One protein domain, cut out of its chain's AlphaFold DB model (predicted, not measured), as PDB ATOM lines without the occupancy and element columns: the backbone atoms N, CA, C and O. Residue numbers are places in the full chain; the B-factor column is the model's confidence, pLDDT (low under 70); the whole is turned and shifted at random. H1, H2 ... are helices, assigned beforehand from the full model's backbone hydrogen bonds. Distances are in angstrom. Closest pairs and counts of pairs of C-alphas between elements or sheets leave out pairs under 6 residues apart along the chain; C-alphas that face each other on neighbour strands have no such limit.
ATOM      1  N   THR A  13      32.922  45.511  41.450       72.81
ATOM      2  CA  THR A  13      32.666  44.315  40.630       72.81
ATOM      3  C   THR A  13      31.955  44.655  39.314       72.81
ATOM      4  O   THR A  13      32.255  44.065  38.276       72.81
ATOM      5  N   GLU A  14      31.043  45.633  39.321       73.19
ATOM      6  CA  GLU A  14      30.369  46.119  38.105       73.19
ATOM      7  C   GLU A  14      31.330  46.913  37.201       73.19
ATOM      8  O   GLU A  14      31.363  46.709  35.980       73.19
ATOM      9  N   SER A  15      32.183  47.747  37.806       79.81
ATOM     10  CA  SER A  15      33.311  48.418  37.147       79.81
ATOM     11  C   SER A  15      34.259  47.409  36.487       79.81
ATOM     12  O   SER A  15      34.557  47.519  35.294       79.81
ATOM     13  N   ASP A  16      34.681  46.387  37.229       82.50
ATOM     14  CA  ASP A  16      35.628  45.374  36.768       82.50
ATOM     15  C   ASP A  16      35.033  44.539  35.632       82.50
ATOM     16  O   ASP A  16      35.694  44.297  34.619       82.50
ATOM     17  N   ALA A  17      33.749  44.176  35.726       82.06
ATOM     18  CA  ALA A  17      33.021  43.509  34.651       82.06
ATOM     19  C   ALA A  17      32.923  44.382  33.385       82.06
ATOM     20  O   ALA A  17      33.081  43.882  32.264       82.06
ATOM     21  N   ALA A  18      32.707  45.694  33.529       80.69
ATOM     22  CA  ALA A  18      32.708  46.632  32.407       80.69
ATOM     23  C   ALA A  18      34.101  46.785  31.768       80.69
ATOM     24  O   ALA A  18      34.212  46.823  30.535       80.69
ATOM     25  N   LEU A  19      35.164  46.812  32.577       79.75
ATOM     26  CA  LEU A  19      36.556  46.832  32.117       79.75
ATOM     27  C   LEU A  19      36.927  45.536  31.384       79.75
ATOM     28  O   LEU A  19      37.446  45.596  30.268       79.75
ATOM     29  N   LEU A  20      36.576  44.372  31.937       81.00
ATOM     30  CA  LEU A  20      36.758  43.057  31.312       81.00
ATOM     31  C   LEU A  20      36.020  42.945  29.975       81.00
ATOM     32  O   LEU A  20      36.577  42.433  29.001       81.00
ATOM     33  N   ARG A  21      34.787  43.460  29.889       78.69
ATOM     34  CA  ARG A  21      34.004  43.464  28.645       78.69
ATOM     35  C   ARG A  21      34.672  44.315  27.566       78.69
ATOM     36  O   ARG A  21      34.808  43.866  26.428       78.69
ATOM     37  N   ARG A  22      35.162  45.508  27.924       76.25
ATOM     38  CA  ARG A  22      35.941  46.368  27.016       76.25
ATOM     39  C   ARG A  22      37.248  45.695  26.597       76.25
ATOM     40  O   ARG A  22      37.569  45.701  25.411       76.25
ATOM     41  N   ALA A  23      37.977  45.082  27.527       75.81
ATOM     42  CA  ALA A  23      39.223  44.377  27.238       75.81
ATOM     43  C   ALA A  23      39.004  43.205  26.266       75.81
ATOM     44  O   ALA A  23      39.723  43.099  25.270       75.81
ATOM     45  N   ARG A  24      37.968  42.384  26.492       75.75
ATOM     46  CA  ARG A  24      37.575  41.286  25.592       75.75
ATOM     47  C   ARG A  24      37.167  41.784  24.215       75.75
ATOM     48  O   ARG A  24      37.631  41.225  23.230       75.75
ATOM     49  N   HIS A  25      36.371  42.847  24.129       73.38
ATOM     50  CA  HIS A  25      35.964  43.416  22.844       73.38
ATOM     51  C   HIS A  25      37.175  43.889  22.026       73.38
ATOM     52  O   HIS A  25      37.336  43.529  20.860       73.38
ATOM     53  N   ARG A  26      38.100  44.622  22.667       70.69
ATOM     54  CA  ARG A  26      39.343  45.074  22.022       70.69
ATOM     55  C   ARG A  26      40.254  43.906  21.637       70.69
ATOM     56  O   ARG A  26      40.949  43.997  20.626       70.69
ATOM     57  N   ALA A  27      40.296  42.835  22.429       73.06
ATOM     58  CA  ALA A  27      41.086  41.640  22.134       73.06
ATOM     59  C   ALA A  27      40.482  40.796  20.999       73.06
ATOM     60  O   ALA A  27      41.222  40.357  20.121       73.06
ATOM     61  N   GLY A  28      39.158  40.629  20.976       72.06
ATOM     62  CA  GLY A  28      38.435  39.868  19.957       72.06
ATOM     63  C   GLY A  28      38.602  40.462  18.560       72.06
ATOM     64  O   GLY A  28      38.933  39.738  17.627       72.06
ATOM     65  N   ALA A  29      38.502  41.788  18.432       73.38
ATOM     66  CA  ALA A  29      38.717  42.470  17.155       73.38
ATOM     67  C   ALA A  29      40.140  42.247  16.594       73.38
ATOM     68  O   ALA A  29      40.319  42.021  15.399       73.38
ATOM     69  N   ARG A  30      41.161  42.221  17.467       71.38
ATOM     70  CA  ARG A  30      42.548  41.903  17.074       71.38
ATOM     71  C   ARG A  30      42.705  40.454  16.635       71.38
ATOM     72  O   ARG A  30      43.440  40.186  15.689       71.38
ATOM     73  N   LEU A  31      42.049  39.522  17.322       79.31
ATOM     74  CA  LEU A  31      42.129  38.107  16.976       79.31
ATOM     75  C   LEU A  31      41.452  37.829  15.628       79.31
ATOM     76  O   LEU A  31      42.048  37.162  14.788       79.31
ATOM     77  N   GLY A  32      40.277  38.418  15.386       80.75
ATOM     78  CA  GLY A  32      39.571  38.312  14.107       80.75
ATOM     79  C   GLY A  32      40.418  38.801  12.930       80.75
ATOM     80  O   GLY A  32      40.543  38.093  11.931       80.75
ATOM     81  N   PHE A  33      41.082  39.952  13.072       84.00
ATOM     82  CA  PHE A  33      41.994  40.464  12.043       84.00
ATOM     83  C   PHE A  33      43.224  39.572  11.831       84.00
ATOM     84  O   PHE A  33      43.603  39.307  10.693       84.00
ATOM     85  N   ARG A  34      43.835  39.058  12.910       82.12
ATOM     86  CA  ARG A  34      44.990  38.147  12.808       82.12
ATOM     87  C   ARG A  34      44.640  36.858  12.074       82.12
ATOM     88  O   ARG A  34      45.439  36.407  11.264       82.12
ATOM     89  N   ILE A  35      43.457  36.295  12.323       87.12
ATOM     90  CA  ILE A  35      42.976  35.111  11.601       87.12
ATOM     91  C   ILE A  35      42.829  35.425  10.109       87.12
ATOM     92  O   ILE A  35      43.332  34.668   9.287       87.12
ATOM     93  N   HIS A  36      42.229  36.563   9.747       86.75
ATOM     94  CA  HIS A  36      42.114  36.969   8.341       86.75
ATOM     95  C   HIS A  36      43.480  37.155   7.674       86.75
ATOM     96  O   HIS A  36      43.680  36.687   6.556       86.75
ATOM     97  N   LEU A  37      44.435  37.786   8.363       88.75
ATOM     98  CA  LEU A  37      45.798  37.963   7.865       88.75
ATOM     99  C   LEU A  37      46.515  36.620   7.658       88.75
ATOM    100  O   LEU A  37      47.160  36.427   6.630       88.75
ATOM    101  N   LEU A  38      46.380  35.683   8.600       88.81
ATOM    102  CA  LEU A  38      46.950  34.340   8.476       88.81
ATOM    103  C   LEU A  38      46.320  33.560   7.319       88.81
ATOM    104  O   LEU A  38      47.051  32.988   6.513       88.81
ATOM    105  N   SER A  39      44.990  33.578   7.193       90.06
ATOM    106  CA  SER A  39      44.288  32.952   6.069       90.06
ATOM    107  C   SER A  39      44.713  33.560   4.731       90.06
ATOM    108  O   SER A  39      44.972  32.826   3.781       90.06
ATOM    109  N   PHE A  40      44.854  34.888   4.661       90.62
ATOM    110  CA  PHE A  40      45.352  35.582   3.475       90.62
ATOM    111  C   PHE A  40      46.760  35.110   3.094       90.62
ATOM    112  O   PHE A  40      46.986  34.758   1.937       90.62
ATOM    113  N   LEU A  41      47.689  35.056   4.054       90.44
ATOM    114  CA  LEU A  41      49.055  34.575   3.834       90.44
ATOM    115  C   LEU A  41      49.074  33.114   3.374       90.44
ATOM    116  O   LEU A  41      49.741  32.803   2.392       90.44
ATOM    117  N   ALA A  42      48.324  32.234   4.039       91.94
ATOM    118  CA  ALA A  42      48.286  30.808   3.720       91.94
ATOM    119  C   ALA A  42      47.755  30.548   2.302       91.94
ATOM    120  O   ALA A  42      48.384  29.828   1.525       91.94
ATOM    121  N   ILE A  43      46.630  31.174   1.940       92.38
ATOM    122  CA  ILE A  43      46.017  31.008   0.617       92.38
ATOM    123  C   ILE A  43      46.926  31.592  -0.470       92.38
ATOM    124  O   ILE A  43      47.205  30.912  -1.455       92.38
ATOM    125  N   ASN A  44      47.434  32.818  -0.297       90.12
ATOM    126  CA  ASN A  44      48.286  33.450  -1.309       90.12
ATOM    127  C   ASN A  44      49.634  32.741  -1.467       90.12
ATOM    128  O   ASN A  44      50.114  32.621  -2.590       90.12
ATOM    129  N   ALA A  45      50.224  32.226  -0.385       89.94
ATOM    130  CA  ALA A  45      51.430  31.408  -0.470       89.94
ATOM    131  C   ALA A  45      51.169  30.114  -1.258       89.94
ATOM    132  O   ALA A  45      51.946  29.779  -2.150       89.94
ATOM    133  N   GLY A  46      50.047  29.432  -1.001       91.31
ATOM    134  CA  GLY A  46      49.639  28.255  -1.773       91.31
ATOM    135  C   GLY A  46      49.443  28.567  -3.260       91.31
ATOM    136  O   GLY A  46      49.969  27.860  -4.120       91.31
ATOM    137  N   LEU A  47      48.755  29.670  -3.575       91.31
ATOM    138  CA  LEU A  47      48.582  30.133  -4.953       91.31
ATOM    139  C   LEU A  47      49.914  30.481  -5.622       91.31
ATOM    140  O   LEU A  47      50.118  30.114  -6.776       91.31
ATOM    141  N   ALA A  48      50.829  31.140  -4.909       89.62
ATOM    142  CA  ALA A  48      52.152  31.477  -5.422       89.62
ATOM    143  C   ALA A  48      52.962  30.215  -5.750       89.62
ATOM    144  O   ALA A  48      53.531  30.129  -6.834       89.62
ATOM    145  N   VAL A  49      52.955  29.202  -4.877       92.31
ATOM    146  CA  VAL A  49      53.632  27.915  -5.128       92.31
ATOM    147  C   VAL A  49      53.070  27.227  -6.379       92.31
ATOM    148  O   VAL A  49      53.837  26.770  -7.227       92.31
ATOM    149  N   ILE A  50      51.742  27.190  -6.536       92.38
ATOM    150  CA  ILE A  50      51.082  26.594  -7.712       92.38
ATOM    151  C   ILE A  50      51.365  27.396  -8.989       92.38
ATOM    152  O   ILE A  50      51.543  26.826 -10.062       92.38
ATOM    153  N   ALA A  51      51.371  28.723  -8.905       91.38
ATOM    154  CA  ALA A  51      51.580  29.578 -10.063       91.38
ATOM    155  C   ALA A  51      53.039  29.508 -10.542       91.38
ATOM    156  O   ALA A  51      53.282  29.301 -11.733       91.38
ATOM    157  N   LEU A  52      54.001  29.567  -9.614       90.88
ATOM    158  CA  LEU A  52      55.431  29.467  -9.911       90.88
ATOM    159  C   LEU A  52      55.815  28.092 -10.467       90.88
ATOM    160  O   LEU A  52      56.607  28.033 -11.403       90.88
ATOM    161  N   SER A  53      55.211  26.999  -9.981       89.81
ATOM    162  CA  SER A  53      55.454  25.660 -10.544       89.81
ATOM    163  C   SER A  53      54.991  25.518 -12.000       89.81
ATOM    164  O   SER A  53      55.464  24.640 -12.716       89.81
ATOM    165  N   ARG A  54      54.105  26.408 -12.461       90.31
ATOM    166  CA  ARG A  54      53.616  26.486 -13.846       90.31
ATOM    167  C   ARG A  54      54.235  27.647 -14.639       90.31
ATOM    168  O   ARG A  54      53.810  27.897 -15.768       90.31
ATOM    169  N   GLY A  55      55.193  28.376 -14.056       88.62
ATOM    170  CA  GLY A  55      55.823  29.557 -14.660       88.62
ATOM    171  C   GLY A  55      54.867  30.736 -14.880       88.62
ATOM    172  O   GLY A  55      55.103  31.561 -15.756       88.62
ATOM    173  N   GLN A  56      53.762  30.798 -14.137       87.38
ATOM    174  CA  GLN A  56      52.733  31.825 -14.282       87.38
ATOM    175  C   GLN A  56      52.768  32.813 -13.110       87.38
ATOM    176  O   GLN A  56      52.990  32.430 -11.965       87.38
ATOM    177  N   PHE A  57      52.451  34.081 -13.377       87.75
ATOM    178  CA  PHE A  57      52.457  35.157 -12.372       87.75
ATOM    179  C   PHE A  57      51.056  35.642 -11.975       87.75
ATOM    180  O   PHE A  57      50.906  36.668 -11.315       87.75
ATOM    181  N   TRP A  58      50.006  34.905 -12.346       88.31
ATOM    182  CA  TRP A  58      48.620  35.324 -12.114       88.31
ATOM    183  C   TRP A  58      48.269  35.508 -10.627       88.31
ATOM    184  O   TRP A  58      47.336  36.247 -10.326       88.31
ATOM    185  N   PHE A  59      49.025  34.898  -9.701       86.75
ATOM    186  CA  PHE A  59      48.837  35.041  -8.251       86.75
ATOM    187  C   PHE A  59      48.980  36.493  -7.755       86.75
ATOM    188  O   PHE A  59      48.496  36.818  -6.673       86.75
ATOM    189  N   VAL A  60      49.599  37.381  -8.544       86.00
ATOM    190  CA  VAL A  60      49.746  38.801  -8.195       86.00
ATOM    191  C   VAL A  60      48.398  39.526  -8.123       86.00
ATOM    192  O   VAL A  60      48.222  40.417  -7.298       86.00
ATOM    193  N   TRP A  61      47.416  39.122  -8.936       86.94
ATOM    194  CA  TRP A  61      46.097  39.755  -8.983       86.94
ATOM    195  C   TRP A  61      45.277  39.540  -7.701       86.94
ATOM    196  O   TRP A  61      44.842  40.537  -7.121       86.94
ATOM    197  N   PRO A  62      45.085  38.301  -7.197       84.12
ATOM    198  CA  PRO A  62      44.450  38.089  -5.898       84.12
ATOM    199  C   PRO A  62      45.273  38.681  -4.747       84.12
ATOM    200  O   PRO A  62      44.680  39.234  -3.821       84.12
ATOM    201  N   LEU A  63      46.611  38.667  -4.826       87.00
ATOM    202  CA  LEU A  63      47.466  39.290  -3.812       87.00
ATOM    203  C   LEU A  63      47.219  40.804  -3.712       87.00
ATOM    204  O   LEU A  63      47.043  41.320  -2.611       87.00
ATOM    205  N   LEU A  64      47.166  41.510  -4.846       86.75
ATOM    206  CA  LEU A  64      46.920  42.953  -4.889       86.75
ATOM    207  C   LEU A  64      45.472  43.298  -4.533       86.75
ATOM    208  O   LEU A  64      45.247  44.166  -3.694       86.75
ATOM    209  N   GLY A  65      44.492  42.609  -5.122       87.50
ATOM    210  CA  GLY A  65      43.076  42.889  -4.883       87.50
ATOM    211  C   GLY A  65      42.668  42.646  -3.430       87.50
ATOM    212  O   GLY A  65      42.117  43.530  -2.772       87.50
ATOM    213  N   TRP A  66      42.974  41.462  -2.893       87.56
ATOM    214  CA  TRP A  66      42.618  41.125  -1.513       87.56
ATOM    215  C   TRP A  66      43.564  41.767  -0.496       87.56
ATOM    216  O   TRP A  66      43.122  42.138   0.591       87.56
ATOM    217  N   GLY A  67      44.837  41.969  -0.853       87.88
ATOM    218  CA  GLY A  67      45.803  42.668  -0.007       87.88
ATOM    219  C   GLY A  67      45.397  44.115   0.259       87.88
ATOM    220  O   GLY A  67      45.506  44.575   1.395       87.88
ATOM    221  N   LEU A  68      44.842  44.811  -0.740       87.94
ATOM    222  CA  LEU A  68      44.347  46.179  -0.575       87.94
ATOM    223  C   LEU A  68      43.148  46.243   0.388       87.94
ATOM    224  O   LEU A  68      43.110  47.092   1.278       87.94
ATOM    225  N   GLY A  69      42.203  45.302   0.264       86.56
ATOM    226  CA  GLY A  69      41.070  45.182   1.187       86.56
ATOM    227  C   GLY A  69      41.506  44.868   2.622       86.56
ATOM    228  O   GLY A  69      41.003  45.468   3.574       86.56
ATOM    229  N   LEU A  70      42.495  43.985   2.788       87.81
ATOM    230  CA  LEU A  70      43.059  43.652   4.095       87.81
ATOM    231  C   LEU A  70      43.817  44.834   4.714       87.81
ATOM    232  O   LEU A  70      43.677  45.082   5.910       87.81
ATOM    233  N   ALA A  71      44.573  45.588   3.911       85.94
ATOM    234  CA  ALA A  71      45.260  46.798   4.353       85.94
ATOM    235  C   ALA A  71      44.263  47.869   4.821       85.94
ATOM    236  O   ALA A  71      44.435  48.434   5.901       85.94
ATOM    237  N   ALA A  72      43.180  48.090   4.070       85.81
ATOM    238  CA  ALA A  72      42.109  49.006   4.464       85.81
ATOM    239  C   ALA A  72      41.421  48.560   5.768       85.81
ATOM    240  O   ALA A  72      41.187  49.375   6.664       85.81
ATOM    241  N   HIS A  73      41.146  47.262   5.919       83.88
ATOM    242  CA  HIS A  73      40.540  46.719   7.135       83.88
ATOM    243  C   HIS A  73      41.481  46.816   8.350       83.88
ATOM    244  O   HIS A  73      41.057  47.211   9.437       83.88
ATOM    245  N   GLY A  74      42.770  46.532   8.155       81.81
ATOM    246  CA  GLY A  74      43.803  46.680   9.177       81.81
ATOM    247  C   GLY A  74      43.993  48.129   9.612       81.81
ATOM    248  O   GLY A  74      44.080  48.396  10.809       81.81
ATOM    249  N   LEU A  75      43.979  49.071   8.663       81.00
ATOM    250  CA  LEU A  75      44.043  50.503   8.946       81.00
ATOM    251  C   LEU A  75      42.809  50.973   9.722       81.00
ATOM    252  O   LEU A  75      42.959  51.674  10.716       81.00
ATOM    253  N   SER A  76      41.610  50.529   9.336       79.62
ATOM    254  CA  SER A  76      40.362  50.821  10.056       79.62
ATOM    255  C   SER A  76      40.398  50.306  11.501       79.62
ATOM    256  O   SER A  76      40.112  51.050  12.443       79.62
ATOM    257  N   LEU A  77      40.845  49.061  11.706       77.69
ATOM    258  CA  LEU A  77      41.001  48.496  13.045       77.69
ATOM    259  C   LEU A  77      42.072  49.237  13.860       77.69
ATOM    260  O   LEU A  77      41.870  49.492  15.047       77.69
ATOM    261  N   ALA A  78      43.196  49.602  13.239       72.06
ATOM    262  CA  ALA A  78      44.256  50.375  13.876       72.06
ATOM    263  C   ALA A  78      43.786  51.782  14.270       72.06
ATOM    264  O   ALA A  78      44.130  52.248  15.350       72.06
ATOM    265  N   TRP A  79      42.950  52.429  13.457       67.62
ATOM    266  CA  TRP A  79      42.339  53.721  13.776       67.62
ATOM    267  C   TRP A  79      41.312  53.619  14.906       67.62
ATOM    268  O   TRP A  79      41.305  54.437  15.824       67.62
ATOM    269  N   SER A  80      40.484  52.574  14.879       67.19
ATOM    270  CA  SER A  80      39.481  52.303  15.913       67.19
ATOM    271  C   SER A  80      40.116  51.989  17.276       67.19
ATOM    272  O   SER A  80      39.599  52.385  18.320       67.19
ATOM    273  N   GLN A  81      41.258  51.302  17.284       62.44
ATOM    274  CA  GLN A  81      41.936  50.856  18.506       62.44
ATOM    275  C   GLN A  81      43.037  51.809  18.980       62.44
ATOM    276  O   GLN A  81      43.342  51.866  20.173       62.44
ATOM    277  N   GLY A  82      43.669  52.518  18.051       54.28
ATOM    278  CA  GLY A  82      44.856  53.320  18.270       54.28
ATOM    279  C   GLY A  82      44.506  54.783  18.425       54.28
ATOM    280  O   GLY A  82      44.643  55.548  17.483       54.28
ATOM    281  N   ASN A  83      44.163  55.181  19.648       56.97
ATOM    282  CA  ASN A  83      44.465  56.506  20.190       56.97
ATOM    283  C   ASN A  83      43.856  57.748  19.498       56.97
ATOM    284  O   ASN A  83      43.881  58.792  20.119       56.97
ATOM    285  N   GLY A  84      43.302  57.718  18.284       60.94
ATOM    286  CA  GLY A  84      42.785  58.919  17.614       60.94
ATOM    287  C   GLY A  84      41.528  59.447  18.301       60.94
ATOM    288  O   GLY A  84      41.514  60.563  18.813       60.94
ATOM    289  N   TYR A  85      40.512  58.590  18.411       65.31
ATOM    290  CA  TYR A  85      39.276  58.923  19.119       65.31
ATOM    291  C   TYR A  85      39.509  59.120  20.621       65.31
ATOM    292  O   TYR A  85      39.056  60.111  21.178       65.31
ATOM    293  N   GLN A  86      40.264  58.227  21.279       67.00
ATOM    294  CA  GLN A  86      40.556  58.388  22.710       67.00
ATOM    295  C   GLN A  86      41.364  59.665  22.991       67.00
ATOM    296  O   GLN A  86      40.988  60.388  23.898       67.00
ATOM    297  N   ARG A  87      42.371  60.028  22.177       68.00
ATOM    298  CA  ARG A  87      43.095  61.306  22.343       68.00
ATOM    299  C   ARG A  87      42.210  62.513  22.082       68.00
ATOM    300  O   ARG A  87      42.342  63.488  22.805       68.00
ATOM    301  N   MET A  88      41.339  62.475  21.073       75.19
ATOM    302  CA  MET A  88      40.388  63.567  20.831       75.19
ATOM    303  C   MET A  88      39.438  63.737  22.018       75.19
ATOM    304  O   MET A  88      39.241  64.852  22.488       75.19
ATOM    305  N   VAL A  89      38.914  62.633  22.549       81.06
ATOM    306  CA  VAL A  89      38.056  62.642  23.739       81.06
ATOM    307  C   VAL A  89      38.823  63.131  24.970       81.06
ATOM    308  O   VAL A  89      38.312  63.979  25.693       81.06
ATOM    309  N   ASP A  90      40.054  62.667  25.194       80.88
ATOM    310  CA  ASP A  90      40.883  63.077  26.333       80.88
ATOM    311  C   ASP A  90      41.267  64.565  26.249       80.88
ATOM    312  O   ASP A  90      41.261  65.264  27.264       80.88
ATOM    313  N   GLN A  91      41.548  65.077  25.043       84.31
ATOM    314  CA  GLN A  91      41.791  66.502  24.793       84.31
ATOM    315  C   GLN A  91      40.548  67.346  25.082       84.31
ATOM    316  O   GLN A  91      40.655  68.392  25.726       84.31
ATOM    317  N   GLU A  92      39.374  66.888  24.649       84.81
ATOM    318  CA  GLU A  92      38.119  67.595  24.892       84.81
ATOM    319  C   GLU A  92      37.755  67.582  26.385       84.81
ATOM    320  O   GLU A  92      37.398  68.610  26.960       84.81
ATOM    321  N   LEU A  93      37.968  66.454  27.067       88.69
ATOM    322  CA  LEU A  93      37.766  66.335  28.509       88.69
ATOM    323  C   LEU A  93      38.721  67.248  29.299       88.69
ATOM    324  O   LEU A  93      38.319  67.867  30.287       88.69
ATOM    325  N   ALA A  94      39.982  67.357  28.864       86.94
ATOM    326  CA  ALA A  94      40.963  68.262  29.459       86.94
ATOM    327  C   ALA A  94      40.568  69.738  29.275       86.94
ATOM    328  O   ALA A  94      40.676  70.521  30.222       86.94
ATOM    329  N   ARG A  95      40.049  70.113  28.096       88.31
ATOM    330  CA  ARG A  95      39.521  71.463  27.829       88.31
ATOM    331  C   ARG A  95      38.353  71.813  28.746       88.31
ATOM    332  O   ARG A  95      38.370  72.885  29.349       88.31
ATOM    333  N   LEU A  96      37.384  70.909  28.897       89.31
ATOM    334  CA  LEU A  96      36.211  71.130  29.749       89.31
ATOM    335  C   LEU A  96      36.591  71.271  31.229       89.31
ATOM    336  O   LEU A  96      36.110  72.180  31.903       89.31
ATOM    337  N   ARG A  97      37.521  70.448  31.736       84.50
ATOM    338  CA  ARG A  97      38.040  70.583  33.112       84.50
ATOM    339  C   ARG A  97      38.732  71.927  33.352       84.50
ATOM    340  O   ARG A  97      38.532  72.530  34.402       84.50
ATOM    341  N   ALA A  98      39.501  72.420  32.381       84.25
ATOM    342  CA  ALA A  98      40.163  73.724  32.471       84.25
ATOM    343  C   ALA A  98      39.192  74.920  32.391       84.25
ATOM    344  O   ALA A  98      39.551  76.035  32.775       84.25
ATOM    345  N   GLN A  99      37.985  74.730  31.851       84.19
ATOM    346  CA  GLN A  99      36.920  75.738  31.872       84.19
ATOM    347  C   GLN A  99      36.143  75.692  33.191       84.19
ATOM    348  O   GLN A  99      35.916  76.739  33.788       84.19
ATOM    349  N   ALA A 100      35.817  74.493  33.681       79.81
ATOM    350  CA  ALA A 100      35.099  74.304  34.940       79.81
ATOM    351  C   ALA A 100      35.901  74.752  36.174       79.81
ATOM    352  O   ALA A 100      35.317  75.258  37.117       79.81
ATOM    353  N   GLY A 101      37.233  74.609  36.169       73.12
ATOM    354  CA  GLY A 101      38.094  75.085  37.265       73.12
ATOM    355  C   GLY A 101      38.389  76.592  37.259       73.12
ATOM    356  O   GLY A 101      39.157  77.053  38.097       73.12
ATOM    357  N   ARG A 102      37.856  77.349  36.289       59.34
ATOM    358  CA  ARG A 102      37.987  78.817  36.194       59.34
ATOM    359  C   ARG A 102      36.712  79.573  36.582       59.34
ATOM    360  O   ARG A 102      36.725  80.801  36.529       59.34
TER     361      ARG A 102
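What this domain is: This is residues 13 to 102 of the 103 residues of the protein "2TM domain-containing protein" of Ralstonia sp. TCR112 (UniProt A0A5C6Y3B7). A long helical hairpin: H1 runs out, H2 folds back beside part of it, and H3 continues onward from H2. Both open ends stick out, residues 13 to 25 and residues 82 to 102. The printed part has 90 residues with three named helices, H1, H2, H3 in chain order, and no named strand, all helix. It is extended, a rod spanning 73 by 31 by 10 A, radius of gyration of the C-alphas 21.1 A.

Where its parts are: H1, residues 13 to 53, begins at C-alpha 13 (32.666, 44.315, 40.630) and is 59.0 A long. H2, residues 60 to 81, is 30.3 A long. H3, residues 84 to 100, is 24.4 A long and ends at C-alpha 100 (35.099, 74.304, 34.940).

How they stand to each other: H1, with residues 26 to 44 alone, touches H2; the closest C-alphas, of Asn 44 and Leu 63, are 6.4 A apart. This hairpin has a shallow tilt of 13 degrees, opposite ways. H2 and H3 meet only through their link; H1 and H3 are apart. Every O i to N i+4 pair is within hydrogen-bond range in H3, 36 of 37 in H1 and 17 of 18 in H2.

The domain as a whole: The C-alphas farthest apart, of Arg 54 and Arg 102, are 74.1 A apart. The printed part has no cut and no long link. Confidence is low, pLDDT under 70, at residues 79 to 87 and residue 102.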